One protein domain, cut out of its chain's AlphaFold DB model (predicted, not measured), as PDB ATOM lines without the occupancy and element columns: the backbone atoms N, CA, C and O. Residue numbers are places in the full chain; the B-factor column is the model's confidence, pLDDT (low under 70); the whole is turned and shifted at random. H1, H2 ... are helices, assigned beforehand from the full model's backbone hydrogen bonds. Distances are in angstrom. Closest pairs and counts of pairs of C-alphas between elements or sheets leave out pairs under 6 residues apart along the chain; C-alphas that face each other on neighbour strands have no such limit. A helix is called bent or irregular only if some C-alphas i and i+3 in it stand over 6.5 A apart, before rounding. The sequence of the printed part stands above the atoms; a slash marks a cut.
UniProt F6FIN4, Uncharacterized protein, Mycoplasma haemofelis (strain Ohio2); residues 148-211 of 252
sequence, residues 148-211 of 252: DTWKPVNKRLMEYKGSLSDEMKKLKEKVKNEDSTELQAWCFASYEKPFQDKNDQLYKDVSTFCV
ATOM      1  N   ASP A 148     -61.712  18.444  26.454       77.94
ATOM      2  CA  ASP A 148     -62.620  19.552  26.126       77.94
ATOM      3  C   ASP A 148     -62.115  20.934  26.565       77.94
ATOM      4  O   ASP A 148     -62.453  21.945  25.949       77.94
ATOM      5  N   THR A 149     -61.280  21.002  27.610       80.94
ATOM      6  CA  THR A 149     -60.663  22.270  28.040       80.94
ATOM      7  C   THR A 149     -59.433  22.607  27.195       80.94
ATOM      8  O   THR A 149     -59.170  23.781  26.939       80.94
ATOM      9  N   TRP A 150     -58.702  21.587  26.735       83.81
ATOM     10  CA  TRP A 150     -57.436  21.745  26.013       83.81
ATOM     11  C   TRP A 150     -57.601  21.857  24.495       83.81
ATOM     12  O   TRP A 150     -56.832  22.583  23.876       83.81
ATOM     13  N   LYS A 151     -58.651  21.280  23.900       85.19
ATOM     14  CA  LYS A 151     -59.010  21.454  22.479       85.19
ATOM     15  C   LYS A 151     -58.992  22.907  21.995       85.19
ATOM     16  O   LYS A 151     -58.229  23.216  21.078       85.19
ATOM     17  N   PRO A 152     -59.759  23.841  22.598       85.75
ATOM     18  CA  PRO A 152     -59.768  25.229  22.129       85.75
ATOM     19  C   PRO A 152     -58.404  25.909  22.313       85.75
ATOM     20  O   PRO A 152     -58.054  26.826  21.571       85.75
ATOM     21  N   VAL A 153     -57.629  25.467  23.300       86.75
ATOM     22  CA  VAL A 153     -56.314  26.014  23.634       86.75
ATOM     23  C   VAL A 153     -55.258  25.555  22.624       86.75
ATOM     24  O   VAL A 153     -54.516  26.383  22.096       86.75
ATOM     25  N   ASN A 154     -55.254  24.266  22.289       86.19
ATOM     26  CA  ASN A 154     -54.427  23.677  21.239       86.19
ATOM     27  C   ASN A 154     -54.728  24.321  19.888       86.19
ATOM     28  O   ASN A 154     -53.812  24.762  19.195       86.19
ATOM     29  N   LYS A 155     -56.016  24.485  19.566       86.56
ATOM     30  CA  LYS A 155     -56.454  25.201  18.368       86.56
ATOM     31  C   LYS A 155     -55.883  26.618  18.309       86.56
ATOM     32  O   LYS A 155     -55.298  27.011  17.303       86.56
ATOM     33  N   ARG A 156     -55.975  27.373  19.411       87.06
ATOM     34  CA  ARG A 156     -55.418  28.730  19.494       87.06
ATOM     35  C   ARG A 156     -53.914  28.750  19.237       87.06
ATOM     36  O   ARG A 156     -53.447  29.667  18.571       87.06
ATOM     37  N   LEU A 157     -53.157  27.779  19.753       86.81
ATOM     38  CA  LEU A 157     -51.718  27.686  19.497       86.81
ATOM     39  C   LEU A 157     -51.416  27.399  18.018       86.81
ATOM     40  O   LEU A 157     -50.545  28.040  17.426       86.81
ATOM     41  N   MET A 158     -52.153  26.471  17.406       84.88
ATOM     42  CA  MET A 158     -52.006  26.136  15.988       84.88
ATOM     43  C   MET A 158     -52.302  27.345  15.085       84.88
ATOM     44  O   MET A 158     -51.537  27.650  14.168       84.88
ATOM     45  N   GLU A 159     -53.364  28.088  15.390       86.62
ATOM     46  CA  GLU A 159     -53.799  29.262  14.627       86.62
ATOM     47  C   GLU A 159     -52.997  30.534  14.949       86.62
ATOM     48  O   GLU A 159     -53.109  31.536  14.240       86.62
ATOM     49  N   TYR A 160     -52.159  30.519  15.991       85.81
ATOM     50  CA  TYR A 160     -51.396  31.694  16.397       85.81
ATOM     51  C   TYR A 160     -50.341  32.067  15.347       85.81
ATOM     52  O   TYR A 160     -49.453  31.272  15.028       85.81
ATOM     53  N   LYS A 161     -50.430  33.297  14.829       79.25
ATOM     54  CA  LYS A 161     -49.513  33.870  13.822       79.25
ATOM     55  C   LYS A 161     -48.550  34.925  14.387       79.25
ATOM     56  O   LYS A 161     -47.838  35.564  13.622       79.25
ATOM     57  N   GLY A 162     -48.565  35.151  15.700       78.38
ATOM     58  CA  GLY A 162     -47.679  36.118  16.349       78.38
ATOM     59  C   GLY A 162     -46.280  35.560  16.626       78.38
ATOM     60  O   GLY A 162     -45.968  34.412  16.305       78.38
ATOM     61  N   SER A 163     -45.449  36.376  17.275       78.19
ATOM     62  CA  SER A 163     -44.134  35.951  17.758       78.19
ATOM     63  C   SER A 163     -44.285  34.963  18.918       78.19
ATOM     64  O   SER A 163     -44.856  35.302  19.951       78.19
ATOM     65  N   LEU A 164     -43.765  33.751  18.737       82.00
ATOM     66  CA  LEU A 164     -43.660  32.712  19.763       82.00
ATOM     67  C   LEU A 164     -42.204  32.588  20.223       82.00
ATOM     68  O   LEU A 164     -41.291  32.817  19.424       82.00
ATOM     69  N   SER A 165     -41.982  32.163  21.466       84.62
ATOM     70  CA  SER A 165     -40.657  31.687  21.875       84.62
ATOM     71  C   SER A 165     -40.242  30.453  21.080       84.62
ATOM     72  O   SER A 165     -41.075  29.740  20.512       84.62
ATOM     73  N   ASP A 166     -38.948  30.157  21.066       86.19
ATOM     74  CA  ASP A 166     -38.445  28.976  20.367       86.19
ATOM     75  C   ASP A 166     -38.953  27.668  20.987       86.19
ATOM     76  O   ASP A 166     -39.182  26.695  20.267       86.19
ATOM     77  N   GLU A 167     -39.216  27.646  22.299       85.38
ATOM     78  CA  GLU A 167     -39.897  26.520  22.947       85.38
ATOM     79  C   GLU A 167     -41.331  26.366  22.432       85.38
ATOM     80  O   GLU A 167     -41.741  25.263  22.070       85.38
ATOM     81  N   MET A 168     -42.076  27.469  22.326       85.19
ATOM     82  CA  MET A 168     -43.452  27.443  21.838       85.19
ATOM     83  C   MET A 168     -43.563  27.107  20.350       85.19
ATOM     84  O   MET A 168     -44.515  26.439  19.954       85.19
ATOM     85  N   LYS A 169     -42.594  27.512  19.521       86.31
ATOM     86  CA  LYS A 169     -42.522  27.088  18.112       86.31
ATOM     87  C   LYS A 169     -42.349  25.574  18.011       86.31
ATOM     88  O   LYS A 169     -43.138  24.917  17.340       86.31
ATOM     89  N   LYS A 170     -41.393  25.012  18.762       87.00
ATOM     90  CA  LYS A 170     -41.188  23.555  18.842       87.00
ATOM     91  C   LYS A 170     -42.432  22.838  19.356       87.00
ATOM     92  O   LYS A 170     -42.747  21.737  18.914       87.00
ATOM     93  N   LEU A 171     -43.142  23.439  20.306       87.50
ATOM     94  CA  LEU A 171     -44.371  22.874  20.844       87.50
ATOM     95  C   LEU A 171     -45.501  22.903  19.815       87.50
ATOM     96  O   LEU A 171     -46.200  21.910  19.659       87.50
ATOM     97  N   LYS A 172     -45.628  23.993  19.056       86.12
ATOM     98  CA  LYS A 172     -46.580  24.118  17.951       86.12
ATOM     99  C   LYS A 172     -46.341  23.065  16.864       86.12
ATOM    100  O   LYS A 172     -47.301  22.505  16.360       86.12
ATOM    101  N   GLU A 173     -45.086  22.758  16.542       85.81
ATOM    102  CA  GLU A 173     -44.738  21.679  15.600       85.81
ATOM    103  C   GLU A 173     -45.094  20.280  16.133       85.81
ATOM    104  O   GLU A 173     -45.419  19.376  15.361       85.81
ATOM    105  N   LYS A 174     -45.046  20.090  17.458       85.50
ATOM    106  CA  LYS A 174     -45.427  18.833  18.120       85.50
ATOM    107  C   LYS A 174     -46.939  18.669  18.266       85.50
ATOM    108  O   LYS A 174     -47.429  17.544  18.210       85.50
ATOM    109  N   VAL A 175     -47.671  19.769  18.439       84.69
ATOM    110  CA  VAL A 175     -49.136  19.800  18.516       84.69
ATOM    111  C   VAL A 175     -49.699  19.620  17.107       84.69
ATOM    112  O   VAL A 175     -49.927  20.577  16.373       84.69
ATOM    113  N   LYS A 176     -49.874  18.359  16.706       76.94
ATOM    114  CA  LYS A 176     -50.360  18.006  15.364       76.94
ATOM    115  C   LYS A 176     -51.874  18.164  15.231       76.94
ATOM    116  O   LYS A 176     -52.346  18.482  14.147       76.94
ATOM    117  N   ASN A 177     -52.612  17.947  16.323       81.50
ATOM    118  CA  ASN A 177     -54.075  17.940  16.354       81.50
ATOM    119  C   ASN A 177     -54.607  18.652  17.609       81.50
ATOM    120  O   ASN A 177     -53.888  18.831  18.589       81.50
ATOM    121  N   GLU A 178     -55.898  18.994  17.623       80.56
ATOM    122  CA  GLU A 178     -56.548  19.643  18.777       80.56
ATOM    123  C   GLU A 178     -56.582  18.753  20.038       80.56
ATOM    124  O   GLU A 178     -56.711  19.269  21.147       80.56
ATOM    125  N   ASP A 179     -56.405  17.436  19.896       78.25
ATOM    126  CA  ASP A 179     -56.374  16.458  20.997       78.25
ATOM    127  C   ASP A 179     -54.973  16.230  21.595       78.25
ATOM    128  O   ASP A 179     -54.789  15.380  22.467       78.25
ATOM    129  N   SER A 180     -53.969  16.974  21.128       82.31
ATOM    130  CA  SER A 180     -52.591  16.876  21.605       82.31
ATOM    131  C   SER A 180     -52.457  17.181  23.103       82.31
ATOM    132  O   SER A 180     -53.010  18.153  23.620       82.31
ATOM    133  N   THR A 181     -51.665  16.375  23.809       84.62
ATOM    134  CA  THR A 181     -51.394  16.547  25.252       84.62
ATOM    135  C   THR A 181     -50.058  17.238  25.516       84.62
ATOM    136  O   THR A 181     -49.733  17.570  26.655       84.62
ATOM    137  N   GLU A 182     -49.284  17.512  24.467       88.06
ATOM    138  CA  GLU A 182     -47.959  18.116  24.549       88.06
ATOM    139  C   GLU A 182     -48.023  19.523  25.151       88.06
ATOM    140  O   GLU A 182     -47.236  19.847  26.043       88.06
ATOM    141  N   LEU A 183     -48.997  20.339  24.726       86.38
ATOM    142  CA  LEU A 183     -49.205  21.679  25.281       86.38
ATOM    143  C   LEU A 183     -49.617  21.623  26.751       86.38
ATOM    144  O   LEU A 183     -49.098  22.377  27.571       86.38
ATOM    145  N   GLN A 184     -50.500  20.689  27.096       87.38
ATOM    146  CA  GLN A 184     -50.931  20.463  28.470       87.38
ATOM    147  C   GLN A 184     -49.748  20.095  29.376       87.38
ATOM    148  O   GLN A 184     -49.574  20.693  30.440       87.38
ATOM    149  N   ALA A 185     -48.919  19.138  28.952       88.12
ATOM    150  CA  ALA A 185     -47.741  18.719  29.701       88.12
ATOM    151  C   ALA A 185     -46.744  19.875  29.878       88.12
ATOM    152  O   ALA A 185     -46.244  20.096  30.982       88.12
ATOM    153  N   TRP A 186     -46.505  20.657  28.821       90.69
ATOM    154  CA  TRP A 186     -45.626  21.823  28.888       90.69
ATOM    155  C   TRP A 186     -46.167  22.913  29.821       90.69
ATOM    156  O   TRP A 186     -45.405  23.472  30.610       90.69
ATOM    157  N   CYS A 187     -47.474  23.181  29.795       89.44
ATOM    158  CA  CYS A 187     -48.107  24.134  30.702       89.44
ATOM    159  C   CYS A 187     -47.921  23.726  32.167       89.44
ATOM    160  O   CYS A 187     -47.500  24.545  32.981       89.44
ATOM    161  N   PHE A 188     -48.165  22.455  32.503       88.56
ATOM    162  CA  PHE A 188     -47.997  21.966  33.874       88.56
ATOM    163  C   PHE A 188     -46.539  21.963  34.332       88.56
ATOM    164  O   PHE A 188     -46.271  22.360  35.462       88.56
ATOM    165  N   ALA A 189     -45.594  21.607  33.460       88.38
ATOM    166  CA  ALA A 189     -44.173  21.728  33.776       88.38
ATOM    167  C   ALA A 189     -43.762  23.196  33.990       88.38
ATOM    168  O   ALA A 189     -42.988  23.517  34.890       88.38
ATOM    169  N   SER A 190     -44.307  24.113  33.190       88.12
ATOM    170  CA  SER A 190     -43.981  25.539  33.274       88.12
ATOM    171  C   SER A 190     -44.609  26.219  34.489       88.12
ATOM    172  O   SER A 190     -44.032  27.148  35.043       88.12
ATOM    173  N   TYR A 191     -45.755  25.736  34.964       87.06
ATOM    174  CA  TYR A 191     -46.404  26.209  36.185       87.06
ATOM    175  C   TYR A 191     -45.564  26.054  37.448       87.06
ATOM    176  O   TYR A 191     -45.758  26.829  38.384       87.06
ATOM    177  N   GLU A 192     -44.676  25.063  37.491       85.56
ATOM    178  CA  GLU A 192     -43.807  24.799  38.640       85.56
ATOM    179  C   GLU A 192     -42.505  25.603  38.604       85.56
ATOM    180  O   GLU A 192     -41.796  25.665  39.610       85.56
ATOM    181  N   LYS A 193     -42.203  26.259  37.478       87.50
ATOM    182  CA  LYS A 193     -41.014  27.100  37.342       87.50
ATOM    183  C   LYS A 193     -41.161  28.399  38.155       87.50
ATOM    184  O   LYS A 193     -42.276  28.935  38.274       87.50
ATOM    185  N   PRO A 194     -40.052  28.924  38.714       84.50
ATOM    186  CA  PRO A 194     -40.062  30.180  39.452       84.50
ATOM    187  C   PRO A 194     -40.445  31.336  38.526       84.50
ATOM    188  O   PRO A 194     -39.987  31.428  37.386       84.50
ATOM    189  N   PHE A 195     -41.299  32.227  39.021       86.81
ATOM    190  CA  PHE A 195     -41.669  33.441  38.311       86.81
ATOM    191  C   PHE A 195     -40.498  34.423  38.350       86.81
ATOM    192  O   PHE A 195     -40.069  34.849  39.421       86.81
ATOM    193  N   GLN A 196     -39.990  34.780  37.173       83.69
ATOM    194  CA  GLN A 196     -38.902  35.741  37.030       83.69
ATOM    195  C   GLN A 196     -39.461  37.164  36.906       83.69
ATOM    196  O   GLN A 196     -39.234  38.016  37.758       83.69
ATOM    197  N   ASP A 197     -40.219  37.444  35.853       83.62
ATOM    198  CA  ASP A 197     -40.843  38.751  35.667       83.62
ATOM    199  C   ASP A 197     -42.050  38.653  34.728       83.62
ATOM    200  O   ASP A 197     -42.210  37.684  33.986       83.62
ATOM    201  N   LYS A 198     -42.895  39.687  34.716       83.00
ATOM    202  CA  LYS A 198     -44.007  39.809  33.762       83.00
ATOM    203  C   LYS A 198     -43.516  39.975  32.325       83.00
ATOM    204  O   LYS A 198     -44.250  39.663  31.388       83.00
ATOM    205  N   ASN A 199     -42.293  40.474  32.144       83.94
ATOM    206  CA  ASN A 199     -41.681  40.602  30.829       83.94
ATOM    207  C   ASN A 199     -41.038  39.310  30.328       83.94
ATOM    208  O   ASN A 199     -40.743  39.240  29.132       83.94
ATOM    209  N   ASP A 200     -40.871  38.313  31.201       85.81
ATOM    210  CA  ASP A 200     -40.301  37.020  30.849       85.81
ATOM    211  C   ASP A 200     -41.154  36.343  29.770       85.81
ATOM    212  O   ASP A 200     -42.387  36.273  29.860       85.81
ATOM    213  N   GLN A 201     -40.487  35.863  28.723       86.69
ATOM    214  CA  GLN A 201     -41.153  35.232  27.595       86.69
ATOM    215  C   GLN A 201     -41.900  33.963  28.020       86.69
ATOM    216  O   GLN A 201     -43.016  33.738  27.560       86.69
ATOM    217  N   LEU A 202     -41.354  33.186  28.958       86.81
ATOM    218  CA  LEU A 202     -42.008  32.002  29.502       86.81
ATOM    219  C   LEU A 202     -43.306  32.379  30.223       86.81
ATOM    220  O   LEU A 202     -44.337  31.746  30.012       86.81
ATOM    221  N   TYR A 203     -43.295  33.439  31.037       87.75
ATOM    222  CA  TYR A 203     -44.517  33.914  31.692       87.75
ATOM    223  C   TYR A 203     -45.560  34.394  30.674       87.75
ATOM    224  O   TYR A 203     -46.745  34.069  30.795       87.75
ATOM    225  N   LYS A 204     -45.142  35.144  29.649       88.19
ATOM    226  CA  LYS A 204     -46.025  35.607  28.564       88.19
ATOM    227  C   LYS A 204     -46.644  34.443  27.802       88.19
ATOM    228  O   LYS A 204     -47.851  34.444  27.560       88.19
ATOM    229  N   ASP A 205     -45.854  33.429  27.483       86.69
ATOM    230  CA  ASP A 205     -46.325  32.252  26.767       86.69
ATOM    231  C   ASP A 205     -47.318  31.461  27.627       86.69
ATOM    232  O   ASP A 205     -48.427  31.163  27.184       86.69
ATOM    233  N   VAL A 206     -46.994  31.209  28.899       87.88
ATOM    234  CA  VAL A 206     -47.890  30.489  29.813       87.88
ATOM    235  C   VAL A 206     -49.180  31.274  30.073       87.88
ATOM    236  O   VAL A 206     -50.271  30.709  30.026       87.88
ATOM    237  N   SER A 207     -49.100  32.585  30.300       86.88
ATOM    238  CA  SER A 207     -50.287  33.431  30.498       86.88
ATOM    239  C   SER A 207     -51.154  33.563  29.242       86.88
ATOM    240  O   SER A 207     -52.359  33.793  29.345       86.88
ATOM    241  N   THR A 208     -50.571  33.372  28.059       85.94
ATOM    242  CA  THR A 208     -51.295  33.422  26.786       85.94
ATOM    243  C   THR A 208     -51.936  32.082  26.448       85.94
ATOM    244  O   THR A 208     -53.106  32.056  26.059       85.94
ATOM    245  N   PHE A 209     -51.196  30.982  26.592       85.50
ATOM    246  CA  PHE A 209     -51.579  29.669  26.074       85.50
ATOM    247  C   PHE A 209     -52.041  28.686  27.142       85.50
ATOM    248  O   PHE A 209     -52.768  27.771  26.810       85.50
ATOM    249  N   CYS A 210     -51.720  28.865  28.418       86.88
ATOM    250  CA  CYS A 210     -52.130  27.923  29.467       86.88
ATOM    251  C   CYS A 210     -53.389  28.381  30.228       86.88
ATOM    252  O   CYS A 210     -53.702  27.900  31.316       86.88
ATOM    253  N   VAL A 211     -54.142  29.328  29.669       86.69
ATOM    254  CA  VAL A 211     -55.354  29.875  30.290       86.69
ATOM    255  C   VAL A 211     -56.612  29.297  29.667       86.69
ATOM    256  O   VAL A 211     -56.691  29.074  28.458       86.69
TER     257      VAL A 211
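Overview. This is residues 148 to 211 of the 252 residues of an uncharacterized protein of Mycoplasma haemofelis (strain Ohio2) (UniProt F6FIN4). Four short helices make a compact cluster: H2, H3 and H4 stand round its middle, and H1 lies across the end where H2 ends, H3 begins and H4 ends. The loop from residue 192 to 200, between H3 and H4, makes the opposite end. The 64 printed residues hold four named helices, H1 H2 H3 H4 along the chain, and no named strand; the class is all helix. The radius of gyration of the C-alphas is 11.1 A, and the spans are 31 by 22 by 17 A.

Arrangement. H1, residues 148 to 159, is close but not clearly touching H2, residues 166 to 174; their closest C-alphas, Met 158 and Lys 172, are 6.1 A apart. H2 and H3, residues 182 to 191, form a helical hairpin at a shallow tilt of 32 degrees, opposite ways, and only just touch, with 3 pairs of C-alphas within 8 A, the closest Leu 171 and Leu 183 at 6.7 A. H3 touches H4, residues 201 to 209, at a steep tilt of 55 degrees, opposite ways; the closest C-alphas, Cys 187 and Val 206, are 6.4 A apart. H1 only just touches H4, with 3 such pairs and with residues 153 to 157 alone; the closest C-alphas, Val 153 and Phe 209, are 6.5 A apart. Every O i to N i+4 pair is within hydrogen-bond range in H2, H3 and H4, and 6 of 8 in H1.

Along the chain. H1 begins with C-alpha 148 at (-62.620, 19.552, 26.126) and is 17.4 A long; it is irregular, only just, with C-alphas 149 and 152 6.7 A apart. H2 measures 12.5 A, H3 14.3 A and H4 11.9 A, ending with C-alpha 209 at (-51.579, 29.669, 26.074).

Size, cuts and confidence. The C-alphas farthest apart, those of Asn 177 and Asp 197, are 31.3 A apart. The three links are short, and the printed part has no cut. Mean pLDDT of the printed part is 85.2; no printed residue is under 70.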